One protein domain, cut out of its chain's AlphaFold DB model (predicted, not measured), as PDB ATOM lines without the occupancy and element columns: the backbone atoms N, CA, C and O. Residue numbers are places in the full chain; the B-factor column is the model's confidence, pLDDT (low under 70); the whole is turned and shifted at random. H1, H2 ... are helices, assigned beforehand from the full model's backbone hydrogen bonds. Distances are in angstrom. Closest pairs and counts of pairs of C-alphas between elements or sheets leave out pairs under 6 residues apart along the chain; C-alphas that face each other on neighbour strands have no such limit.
ATOM      1  N   ASP A   9     -23.614 -33.847 -13.397       86.25
ATOM      2  CA  ASP A   9     -24.899 -34.419 -13.000       86.25
ATOM      3  C   ASP A   9     -24.966 -35.909 -13.325       86.25
ATOM      4  O   ASP A   9     -25.427 -36.697 -12.492       86.25
ATOM      5  N   VAL A  10     -24.424 -36.322 -14.470       86.50
ATOM      6  CA  VAL A  10     -24.248 -37.745 -14.796       86.50
ATOM      7  C   VAL A  10     -23.335 -38.416 -13.770       86.50
ATOM      8  O   VAL A  10     -23.667 -39.487 -13.258       86.50
ATOM      9  N   PHE A  11     -22.224 -37.778 -13.404       88.56
ATOM     10  CA  PHE A  11     -21.318 -38.289 -12.378       88.56
ATOM     11  C   PHE A  11     -22.018 -38.461 -11.023       88.56
ATOM     12  O   PHE A  11     -21.956 -39.537 -10.428       88.56
ATOM     13  N   ARG A  12     -22.763 -37.449 -10.559       89.38
ATOM     14  CA  ARG A  12     -23.549 -37.521  -9.312       89.38
ATOM     15  C   ARG A  12     -24.564 -38.659  -9.331       89.38
ATOM     16  O   ARG A  12     -24.745 -39.330  -8.314       89.38
ATOM     17  N   GLN A  13     -25.238 -38.877 -10.461       92.06
ATOM     18  CA  GLN A  13     -26.177 -39.988 -10.613       92.06
ATOM     19  C   GLN A  13     -25.466 -41.335 -10.500       92.06
ATOM     20  O   GLN A  13     -25.947 -42.199  -9.772       92.06
ATOM     21  N   LYS A  14     -24.303 -41.492 -11.143       91.62
ATOM     22  CA  LYS A  14     -23.486 -42.708 -11.032       91.62
ATOM     23  C   LYS A  14     -23.034 -42.959  -9.596       91.62
ATOM     24  O   LYS A  14     -23.261 -44.050  -9.089       91.62
ATOM     25  N   VAL A  15     -22.501 -41.946  -8.908       92.31
ATOM     26  CA  VAL A  15     -22.102 -42.043  -7.491       92.31
ATOM     27  C   VAL A  15     -23.272 -42.529  -6.629       92.31
ATOM     28  O   VAL A  15     -23.128 -43.489  -5.878       92.31
ATOM     29  N   ARG A  16     -24.454 -41.917  -6.764       93.25
ATOM     30  CA  ARG A  16     -25.638 -42.304  -5.976       93.25
ATOM     31  C   ARG A  16     -26.163 -43.692  -6.332       93.25
ATOM     32  O   ARG A  16     -26.623 -44.399  -5.442       93.25
ATOM     33  N   ALA A  17     -26.117 -44.070  -7.607       93.50
ATOM     34  CA  ALA A  17     -26.553 -45.384  -8.064       93.50
ATOM     35  C   ALA A  17     -25.626 -46.500  -7.559       93.50
ATOM     36  O   ALA A  17     -26.112 -47.559  -7.169       93.50
ATOM     37  N   THR A  18     -24.316 -46.253  -7.538       91.12
ATOM     38  CA  THR A  18     -23.316 -47.232  -7.097       91.12
ATOM     39  C   THR A  18     -23.251 -47.326  -5.576       91.12
ATOM     40  O   THR A  18     -23.282 -48.423  -5.022       91.12
ATOM     41  N   PHE A  19     -23.186 -46.191  -4.879       94.56
ATOM     42  CA  PHE A  19     -22.865 -46.174  -3.450       94.56
ATOM     43  C   PHE A  19     -24.064 -45.936  -2.533       94.56
ATOM     44  O   PHE A  19     -23.942 -46.147  -1.334       94.56
ATOM     45  N   GLY A  20     -25.215 -45.530  -3.068       92.62
ATOM     46  CA  GLY A  20     -26.353 -45.081  -2.267       92.62
ATOM     47  C   GLY A  20     -26.311 -43.577  -1.955       92.62
ATOM     48  O   GLY A  20     -25.309 -42.900  -2.210       92.62
ATOM     49  N   PRO A  21     -27.425 -43.004  -1.464       88.00
ATOM     50  CA  PRO A  21     -27.559 -41.565  -1.230       88.00
ATOM     51  C   PRO A  21     -26.598 -41.020  -0.163       88.00
ATOM     52  O   PRO A  21     -26.241 -39.843  -0.235       88.00
ATOM     53  N   GLY A  22     -26.179 -41.851   0.794       89.06
ATOM     54  CA  GLY A  22     -25.217 -41.534   1.847       89.06
ATOM     55  C   GLY A  22     -23.894 -42.292   1.721       89.06
ATOM     56  O   GLY A  22     -23.140 -42.328   2.688       89.06
ATOM     57  N   LEU A  23     -23.606 -42.875   0.548       90.06
ATOM     58  CA  LEU A  23     -22.435 -43.724   0.293       90.06
ATOM     59  C   LEU A  23     -22.394 -45.003   1.151       90.06
ATOM     60  O   LEU A  23     -21.326 -45.521   1.456       90.06
ATOM     61  N   GLU A  24     -23.550 -45.530   1.543       92.62
ATOM     62  CA  GLU A  24     -23.685 -46.682   2.439       92.62
ATOM     63  C   GLU A  24     -23.042 -47.964   1.887       92.62
ATOM     64  O   GLU A  24     -22.623 -48.826   2.655       92.62
ATOM     65  N   ASN A  25     -22.944 -48.080   0.560       90.12
ATOM     66  CA  ASN A  25     -22.301 -49.204  -0.118       90.12
ATOM     67  C   ASN A  25     -20.828 -48.928  -0.469       90.12
ATOM     68  O   ASN A  25     -20.211 -49.743  -1.156       90.12
ATOM     69  N   ALA A  26     -20.260 -47.791  -0.053       90.12
ATOM     70  CA  ALA A  26     -18.864 -47.474  -0.320       90.12
ATOM     71  C   ALA A  26     -17.934 -48.348   0.531       90.12
ATOM     72  O   ALA A  26     -17.838 -48.226   1.751       90.12
ATOM     73  N   THR A  27     -17.223 -49.227  -0.159       90.12
ATOM     74  CA  THR A  27     -16.124 -50.056   0.346       90.12
ATOM     75  C   THR A  27     -14.901 -49.864  -0.547       90.12
ATOM     76  O   THR A  27     -15.056 -49.472  -1.709       90.12
ATOM     77  N   ALA A  28     -13.705 -50.198  -0.055       82.94
ATOM     78  CA  ALA A  28     -12.464 -50.130  -0.832       82.94
ATOM     79  C   ALA A  28     -12.588 -50.800  -2.210       82.94
ATOM     80  O   ALA A  28     -12.277 -50.190  -3.231       82.94
ATOM     81  N   GLY A  29     -13.156 -52.012  -2.259       85.06
ATOM     82  CA  GLY A  29     -13.384 -52.734  -3.513       85.06
ATOM     83  C   GLY A  29     -14.304 -51.982  -4.479       85.06
ATOM     84  O   GLY A  29     -13.935 -51.743  -5.627       85.06
ATOM     85  N   THR A  30     -15.473 -51.539  -4.009       87.94
ATOM     86  CA  THR A  30     -16.435 -50.813  -4.862       87.94
ATOM     87  C   THR A  30     -15.919 -49.447  -5.321       87.94
ATOM     88  O   THR A  30     -16.224 -49.019  -6.432       87.94
ATOM     89  N   ILE A  31     -15.124 -48.759  -4.492       89.31
ATOM     90  CA  ILE A  31     -14.521 -47.466  -4.831       89.31
ATOM     91  C   ILE A  31     -13.440 -47.665  -5.891       89.31
ATOM     92  O   ILE A  31     -13.448 -46.960  -6.898       89.31
ATOM     93  N   HIS A  32     -12.579 -48.671  -5.726       85.81
ATOM     94  CA  HIS A  32     -11.546 -48.997  -6.704       85.81
ATOM     95  C   HIS A  32     -12.142 -49.348  -8.077       85.81
ATOM     96  O   HIS A  32     -11.698 -48.837  -9.108       85.81
ATOM     97  N   GLU A  33     -13.182 -50.187  -8.103       86.62
ATOM     98  CA  GLU A  33     -13.887 -50.535  -9.341       86.62
ATOM     99  C   GLU A  33     -14.537 -49.312  -9.996       86.62
ATOM    100  O   GLU A  33     -14.417 -49.123 -11.208       86.62
ATOM    101  N   PHE A  34     -15.167 -48.446  -9.202       90.19
ATOM    102  CA  PHE A  34     -15.799 -47.226  -9.696       90.19
ATOM    103  C   PHE A  34     -14.791 -46.235 -10.286       90.19
ATOM    104  O   PHE A  34     -14.993 -45.753 -11.401       90.19
ATOM    105  N   VAL A  35     -13.684 -45.961  -9.583       86.19
ATOM    106  CA  VAL A  35     -12.599 -45.093 -10.076       86.19
ATOM    107  C   VAL A  35     -12.083 -45.622 -11.410       86.19
ATOM    108  O   VAL A  35     -12.019 -44.881 -12.391       86.19
ATOM    109  N   ARG A  36     -11.809 -46.929 -11.486       85.00
ATOM    110  CA  ARG A  36     -11.347 -47.583 -12.714       85.00
ATOM    111  C   ARG A  36     -12.340 -47.434 -13.864       85.00
ATOM    112  O   ARG A  36     -11.921 -47.199 -14.997       85.00
ATOM    113  N   GLN A  37     -13.635 -47.580 -13.590       85.94
ATOM    114  CA  GLN A  37     -14.681 -47.430 -14.595       85.94
ATOM    115  C   GLN A  37     -14.750 -45.993 -15.122       85.94
ATOM    116  O   GLN A  37     -14.731 -45.798 -16.336       85.94
ATOM    117  N   ILE A  38     -14.791 -44.990 -14.240       84.56
ATOM    118  CA  ILE A  38     -14.868 -43.580 -14.649       84.56
ATOM    119  C   ILE A  38     -13.615 -43.168 -15.430       84.56
ATOM    120  O   ILE A  38     -13.717 -42.495 -16.455       84.56
ATOM    121  N   GLU A  39     -12.430 -43.631 -15.020       79.56
ATOM    122  CA  GLU A  39     -11.206 -43.408 -15.790       79.56
ATOM    123  C   GLU A  39     -11.249 -44.063 -17.176       79.56
ATOM    124  O   GLU A  39     -10.796 -43.463 -18.150       79.56
ATOM    125  N   ALA A  40     -11.778 -45.285 -17.286       79.56
ATOM    126  CA  ALA A  40     -11.904 -45.974 -18.568       79.56
ATOM    127  C   ALA A  40     -12.880 -45.251 -19.510       79.56
ATOM    128  O   ALA A  40     -12.599 -45.111 -20.698       79.56
ATOM    129  N   GLU A  41     -13.992 -44.741 -18.979       78.56
ATOM    130  CA  GLU A  41     -14.964 -43.942 -19.731       78.56
ATOM    131  C   GLU A  41     -14.377 -42.593 -20.189       78.56
ATOM    132  O   GLU A  41     -14.636 -42.155 -21.312       78.56
ATOM    133  N   GLY A  42     -13.550 -41.955 -19.352       67.81
ATOM    134  CA  GLY A  42     -12.900 -40.677 -19.658       67.81
ATOM    135  C   GLY A  42     -11.714 -40.776 -20.626       67.81
ATOM    136  O   GLY A  42     -11.413 -39.811 -21.330       67.81
ATOM    137  N   ARG A  43     -11.036 -41.932 -20.707       62.59
ATOM    138  CA  ARG A  43      -9.820 -42.115 -21.526       62.59
ATOM    139  C   ARG A  43     -10.072 -42.389 -23.019       62.59
ATOM    140  O   ARG A  43      -9.107 -42.384 -23.779       62.59
ATOM    141  N   GLY A  44     -11.315 -42.555 -23.475       58.22
ATOM    142  CA  GLY A  44     -11.593 -42.953 -24.865       58.22
ATOM    143  C   GLY A  44     -11.113 -44.380 -25.179       58.22
ATOM    144  O   GLY A  44     -10.923 -45.180 -24.265       58.22
ATOM    145  N   GLU A  45     -10.954 -44.724 -26.466       49.53
ATOM    146  CA  GLU A  45     -10.451 -46.045 -26.891       49.53
ATOM    147  C   GLU A  45      -9.136 -46.379 -26.161       49.53
ATOM    148  O   GLU A  45      -8.243 -45.527 -26.104       49.53
ATOM    149  N   ASN A  61       9.727 -36.690  -6.838       75.56
ATOM    150  CA  ASN A  61       9.375 -36.555  -5.432       75.56
ATOM    151  C   ASN A  61       7.843 -36.483  -5.342       75.56
ATOM    152  O   ASN A  61       7.230 -35.712  -6.083       75.56
ATOM    153  N   ILE A  62       7.227 -37.245  -4.438       74.56
ATOM    154  CA  ILE A  62       5.774 -37.249  -4.232       74.56
ATOM    155  C   ILE A  62       5.196 -35.829  -4.108       74.56
ATOM    156  O   ILE A  62       4.163 -35.528  -4.696       74.56
ATOM    157  N   HIS A  63       5.912 -34.901  -3.464       77.38
ATOM    158  CA  HIS A  63       5.503 -33.496  -3.374       77.38
ATOM    159  C   HIS A  63       5.457 -32.788  -4.733       77.38
ATOM    160  O   HIS A  63       4.611 -31.922  -4.951       77.38
ATOM    161  N   GLN A  64       6.365 -33.130  -5.646       75.62
ATOM    162  CA  GLN A  64       6.388 -32.597  -7.004       75.62
ATOM    163  C   GLN A  64       5.255 -33.187  -7.847       75.62
ATOM    164  O   GLN A  64       4.615 -32.445  -8.588       75.62
ATOM    165  N   ILE A  65       4.970 -34.484  -7.694       79.44
ATOM    166  CA  ILE A  65       3.832 -35.142  -8.352       79.44
ATOM    167  C   ILE A  65       2.526 -34.476  -7.913       79.44
ATOM    168  O   ILE A  65       1.758 -34.017  -8.755       79.44
ATOM    169  N   LEU A  66       2.320 -34.340  -6.600       79.75
ATOM    170  CA  LEU A  66       1.125 -33.710  -6.037       79.75
ATOM    171  C   LEU A  66       1.004 -32.242  -6.457       79.75
ATOM    172  O   LEU A  66      -0.070 -31.805  -6.856       79.75
ATOM    173  N   ARG A  67       2.103 -31.475  -6.438       81.81
ATOM    174  CA  ARG A  67       2.098 -30.083  -6.914       81.81
ATOM    175  C   ARG A  67       1.672 -29.990  -8.379       81.81
ATOM    176  O   ARG A  67       0.859 -29.134  -8.710       81.81
ATOM    177  N   ASN A  68       2.203 -30.856  -9.236       81.88
ATOM    178  CA  ASN A  68       1.842 -30.872 -10.650       81.88
ATOM    179  C   ASN A  68       0.375 -31.264 -10.851       81.88
ATOM    180  O   ASN A  68      -0.292 -30.649 -11.675       81.88
ATOM    181  N   TYR A  69      -0.132 -32.231 -10.081       85.94
ATOM    182  CA  TYR A  69      -1.549 -32.594 -10.083       85.94
ATOM    183  C   TYR A  69      -2.433 -31.395  -9.713       85.94
ATOM    184  O   TYR A  69      -3.328 -31.044 -10.474       85.94
ATOM    185  N   PHE A  70      -2.139 -30.697  -8.611       86.44
ATOM    186  CA  PHE A  70      -2.934 -29.535  -8.201       86.44
ATOM    187  C   PHE A  70      -2.901 -28.399  -9.224       86.44
ATOM    188  O   PHE A  70      -3.934 -27.793  -9.485       86.44
ATOM    189  N   LEU A  71      -1.739 -28.123  -9.825       87.88
ATOM    190  CA  LEU A  71      -1.636 -27.129 -10.896       87.88
ATOM    191  C   LEU A  71      -2.493 -27.518 -12.103       87.88
ATOM    192  O   LEU A  71      -3.216 -26.681 -12.622       87.88
ATOM    193  N   GLN A  72      -2.472 -28.791 -12.501       85.38
ATOM    194  CA  GLN A  72      -3.301 -29.274 -13.604       85.38
ATOM    195  C   GLN A  72      -4.795 -29.154 -13.298       85.38
ATOM    196  O   GLN A  72      -5.543 -28.734 -14.170       85.38
ATOM    197  N   VAL A  73      -5.226 -29.481 -12.077       88.69
ATOM    198  CA  VAL A  73      -6.631 -29.354 -11.657       88.69
ATOM    199  C   VAL A  73      -7.114 -27.901 -11.706       88.69
ATOM    200  O   VAL A  73      -8.262 -27.663 -12.065       88.69
ATOM    201  N   LEU A  74      -6.258 -26.923 -11.388       87.94
ATOM    202  CA  LEU A  74      -6.619 -25.499 -11.465       87.94
ATOM    203  C   LEU A  74      -6.910 -25.028 -12.894       87.94
ATOM    204  O   LEU A  74      -7.705 -24.109 -13.074       87.94
ATOM    205  N   ASP A  75      -6.281 -25.656 -13.884       90.06
ATOM    206  CA  ASP A  75      -6.450 -25.321 -15.298       90.06
ATOM    207  C   ASP A  75      -7.606 -26.103 -15.962       90.06
ATOM    208  O   ASP A  75      -7.912 -25.877 -17.136       90.06
ATOM    209  N   MET A  76      -8.259 -27.028 -15.244       85.81
ATOM    210  CA  MET A  76      -9.379 -27.822 -15.764       85.81
ATOM    211  C   MET A  76     -10.701 -27.035 -15.769       85.81
ATOM    212  O   MET A  76     -10.914 -26.154 -14.929       85.81
ATOM    213  N   PRO A  77     -11.653 -27.392 -16.655       89.19
ATOM    214  CA  PRO A  77     -13.048 -27.003 -16.487       89.19
ATOM    215  C   PRO A  77     -13.563 -27.393 -15.095       89.19
ATOM    216  O   PRO A  77     -13.192 -28.437 -14.560       89.19
ATOM    217  N   LEU A  78     -14.439 -26.565 -14.517       86.38
ATOM    218  CA  LEU A  78     -14.924 -26.727 -13.140       86.38
ATOM    219  C   LEU A  78     -15.448 -28.142 -12.851       86.38
ATOM    220  O   LEU A  78     -15.110 -28.730 -11.826       86.38
ATOM    221  N   ASP A  79     -16.259 -28.680 -13.757       87.56
ATOM    222  CA  ASP A  79     -16.885 -29.989 -13.584       87.56
ATOM    223  C   ASP A  79     -15.837 -31.111 -13.562       87.56
ATOM    224  O   ASP A  79     -15.863 -31.967 -12.676       87.56
ATOM    225  N   ASP A  80     -14.841 -31.037 -14.446       84.12
ATOM    226  CA  ASP A  80     -13.740 -32.001 -14.518       84.12
ATOM    227  C   ASP A  80     -12.824 -31.919 -13.299       84.12
ATOM    228  O   ASP A  80     -12.410 -32.948 -12.758       84.12
ATOM    229  N   ALA A  81     -12.554 -30.702 -12.819       87.62
ATOM    230  CA  ALA A  81     -11.791 -30.476 -11.600       87.62
ATOM    231  C   ALA A  81     -12.484 -31.113 -10.385       87.62
ATOM    232  O   ALA A  81     -11.839 -31.802  -9.592       87.62
ATOM    233  N   ILE A  82     -13.804 -30.929 -10.253       91.69
ATOM    234  CA  ILE A  82     -14.597 -31.516  -9.163       91.69
ATOM    235  C   ILE A  82     -14.575 -33.045  -9.236       91.69
ATOM    236  O   ILE A  82     -14.351 -33.694  -8.213       91.69
ATOM    237  N   VAL A  83     -14.783 -33.625 -10.423       89.31
ATOM    238  CA  VAL A  83     -14.753 -35.083 -10.616       89.31
ATOM    239  C   VAL A  83     -13.372 -35.642 -10.278       89.31
ATOM    240  O   VAL A  83     -13.276 -36.603  -9.515       89.31
ATOM    241  N   SER A  84     -12.300 -35.021 -10.780       87.81
ATOM    242  CA  SER A  84     -10.925 -35.461 -10.522       87.81
ATOM    243  C   SER A  84     -10.595 -35.443  -9.029       87.81
ATOM    244  O   SER A  84     -10.136 -36.449  -8.488       87.81
ATOM    245  N   LEU A  85     -10.895 -34.336  -8.342       91.50
ATOM    246  CA  LEU A  85     -10.654 -34.205  -6.906       91.50
ATOM    247  C   LEU A  85     -11.471 -35.211  -6.094       91.50
ATOM    248  O   LEU A  85     -10.951 -35.783  -5.137       91.50
ATOM    249  N   TRP A  86     -12.731 -35.446  -6.471       93.50
ATOM    250  CA  TRP A  86     -13.581 -36.421  -5.792       93.50
ATOM    251  C   TRP A  86     -13.020 -37.837  -5.926       93.50
ATOM    252  O   TRP A  86     -12.900 -38.530  -4.921       93.50
ATOM    253  N   LEU A  87     -12.633 -38.255  -7.137       89.50
ATOM    254  CA  LEU A  87     -12.072 -39.588  -7.381       89.50
ATOM    255  C   LEU A  87     -10.762 -39.796  -6.621       89.50
ATOM    256  O   LEU A  87     -10.592 -40.826  -5.979       89.50
ATOM    257  N   THR A  88      -9.865 -38.806  -6.644       88.81
ATOM    258  CA  THR A  88      -8.605 -38.871  -5.891       88.81
ATOM    259  C   THR A  88      -8.853 -38.953  -4.387       88.81
ATOM    260  O   THR A  88      -8.238 -39.774  -3.711       88.81
ATOM    261  N   ALA A  89      -9.774 -38.152  -3.846       89.25
ATOM    262  CA  ALA A  89     -10.113 -38.207  -2.427       89.25
ATOM    263  C   ALA A  89     -10.764 -39.542  -2.036       89.25
ATOM    264  O   ALA A  89     -10.451 -40.080  -0.977       89.25
ATOM    265  N   ALA A  90     -11.643 -40.082  -2.886       84.75
ATOM    266  CA  ALA A  90     -12.288 -41.371  -2.670       84.75
ATOM    267  C   ALA A  90     -11.265 -42.512  -2.657       84.75
ATOM    268  O   ALA A  90     -11.251 -43.299  -1.716       84.75
ATOM    269  N   ASP A  91     -10.368 -42.561  -3.644       83.06
ATOM    270  CA  ASP A  91      -9.311 -43.573  -3.703       83.06
ATOM    271  C   ASP A  91      -8.417 -43.506  -2.457       83.06
ATOM    272  O   ASP A  91      -8.188 -44.520  -1.814       83.06
ATOM    273  N   MET A  92      -8.010 -42.305  -2.024       84.56
ATOM    274  CA  MET A  92      -7.198 -42.131  -0.811       84.56
ATOM    275  C   MET A  92      -7.930 -42.504   0.485       84.56
ATOM    276  O   MET A  92      -7.321 -43.079   1.383       84.56
ATOM    277  N   ALA A  93      -9.209 -42.145   0.620       85.62
ATOM    278  CA  ALA A  93      -9.982 -42.378   1.840       85.62
ATOM    279  C   ALA A  93     -10.333 -43.857   2.053       85.62
ATOM    280  O   ALA A  93     -10.527 -44.274   3.193       85.62
ATOM    281  N   PHE A  94     -10.411 -44.625   0.967       83.44
ATOM    282  CA  PHE A  94     -10.766 -46.044   0.969       83.44
ATOM    283  C   PHE A  94      -9.613 -46.937   0.482       83.44
ATOM    284  O   PHE A  94      -9.834 -48.082   0.092       83.44
ATOM    285  N   TYR A  95      -8.383 -46.419   0.483       81.25
ATOM    286  CA  TYR A  95      -7.199 -47.202   0.160       81.25
ATOM    287  C   TYR A  95      -6.873 -48.153   1.314       81.25
ATOM    288  O   TYR A  95      -6.376 -47.718   2.351       81.25
TER     289      TYR A  95
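This is residues 9 to 45 and 61 to 95 of the 99 residues of an uncharacterized protein of Armatimonadetes bacterium CG07_land_8_20_14_0_80_59_28 (UniProt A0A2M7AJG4). The longest helix, H4, lies in the middle, with H1 and H2 on one side of it, nearly side by side with it in a loose triangle, and H3 on the other side. H3 and H4 form a helical hairpin that spreads open away from its turn, and residues 61 to 68, of which 62 to 68 belong to H3, stick out free at its open end. The printed part has 72 residues with four named helices, in the order H1, H2, H3, H4, and no named strand; the class is all helix. The whole is only just compact, close to loose, with a radius of gyration of the C-alphas of 13.1 A, and it spans 34 by 26 by 24 A.

H4 holds residues 78 to 93 and is 22.2 A long from first to last C-alpha, from C-alpha 78 at (-14.924, -26.727, -13.140) to C-alpha 93 at (-9.982, -42.378, 1.840). H3 holds residues 62 to 74 and is 18.5 A long. H2 holds residues 28 to 42 and is 21.1 A long. H1 holds residues 9 to 19, 15.3 A, and begins with C-alpha 9 at (-24.899, -34.419, -13.000).

H4 touches H2 with residues 87 to 91 alone. The closest C-alphas, those of Val 35 and Leu 87, are 6.2 A apart, and the two helices run opposite ways at a shallow tilt of 28 degrees. H4 touches H3 with residues 81 to 85 alone, and H3 touches H4 with residues 73 to 74 alone; the closest C-alphas, those of Val 73 and Ala 81, are 5.3 A apart. This helical hairpin runs opposite ways at a shallow tilt of 30 degrees. H1 is close to H4 but not clearly touching it: the closest C-alphas, those of Phe 11 and Val 83, are 7.5 A apart, and the two run the same way at a shallow tilt of 18 degrees. H1 is also close to H2 but not clearly touching it, with the C-alphas of Thr 18 and Phe 34 closest at 8.0 A; they run opposite ways at a shallow tilt of 26 degrees. H3 is apart from both H1 and H2. In H1, H2, H3 and H4 every O i to N i+4 pair is within hydrogen-bond range.

The two C-alphas farthest apart, those of Pro 21 and Asn 61, are 37.5 A from each other. Residues 46 to 60 are cut out, and C-alphas 45 and 61 are 30.7 A apart across the cut, which falls in the link from H2 to H3. The link from H3 to H4 is tight and that from H1 to H2 is short. Residues 40 to 45, of which 40 to 42 belong to H2, also stand free. The mean pLDDT of the printed part is 85.1, and residues 42 to 45 are under 70.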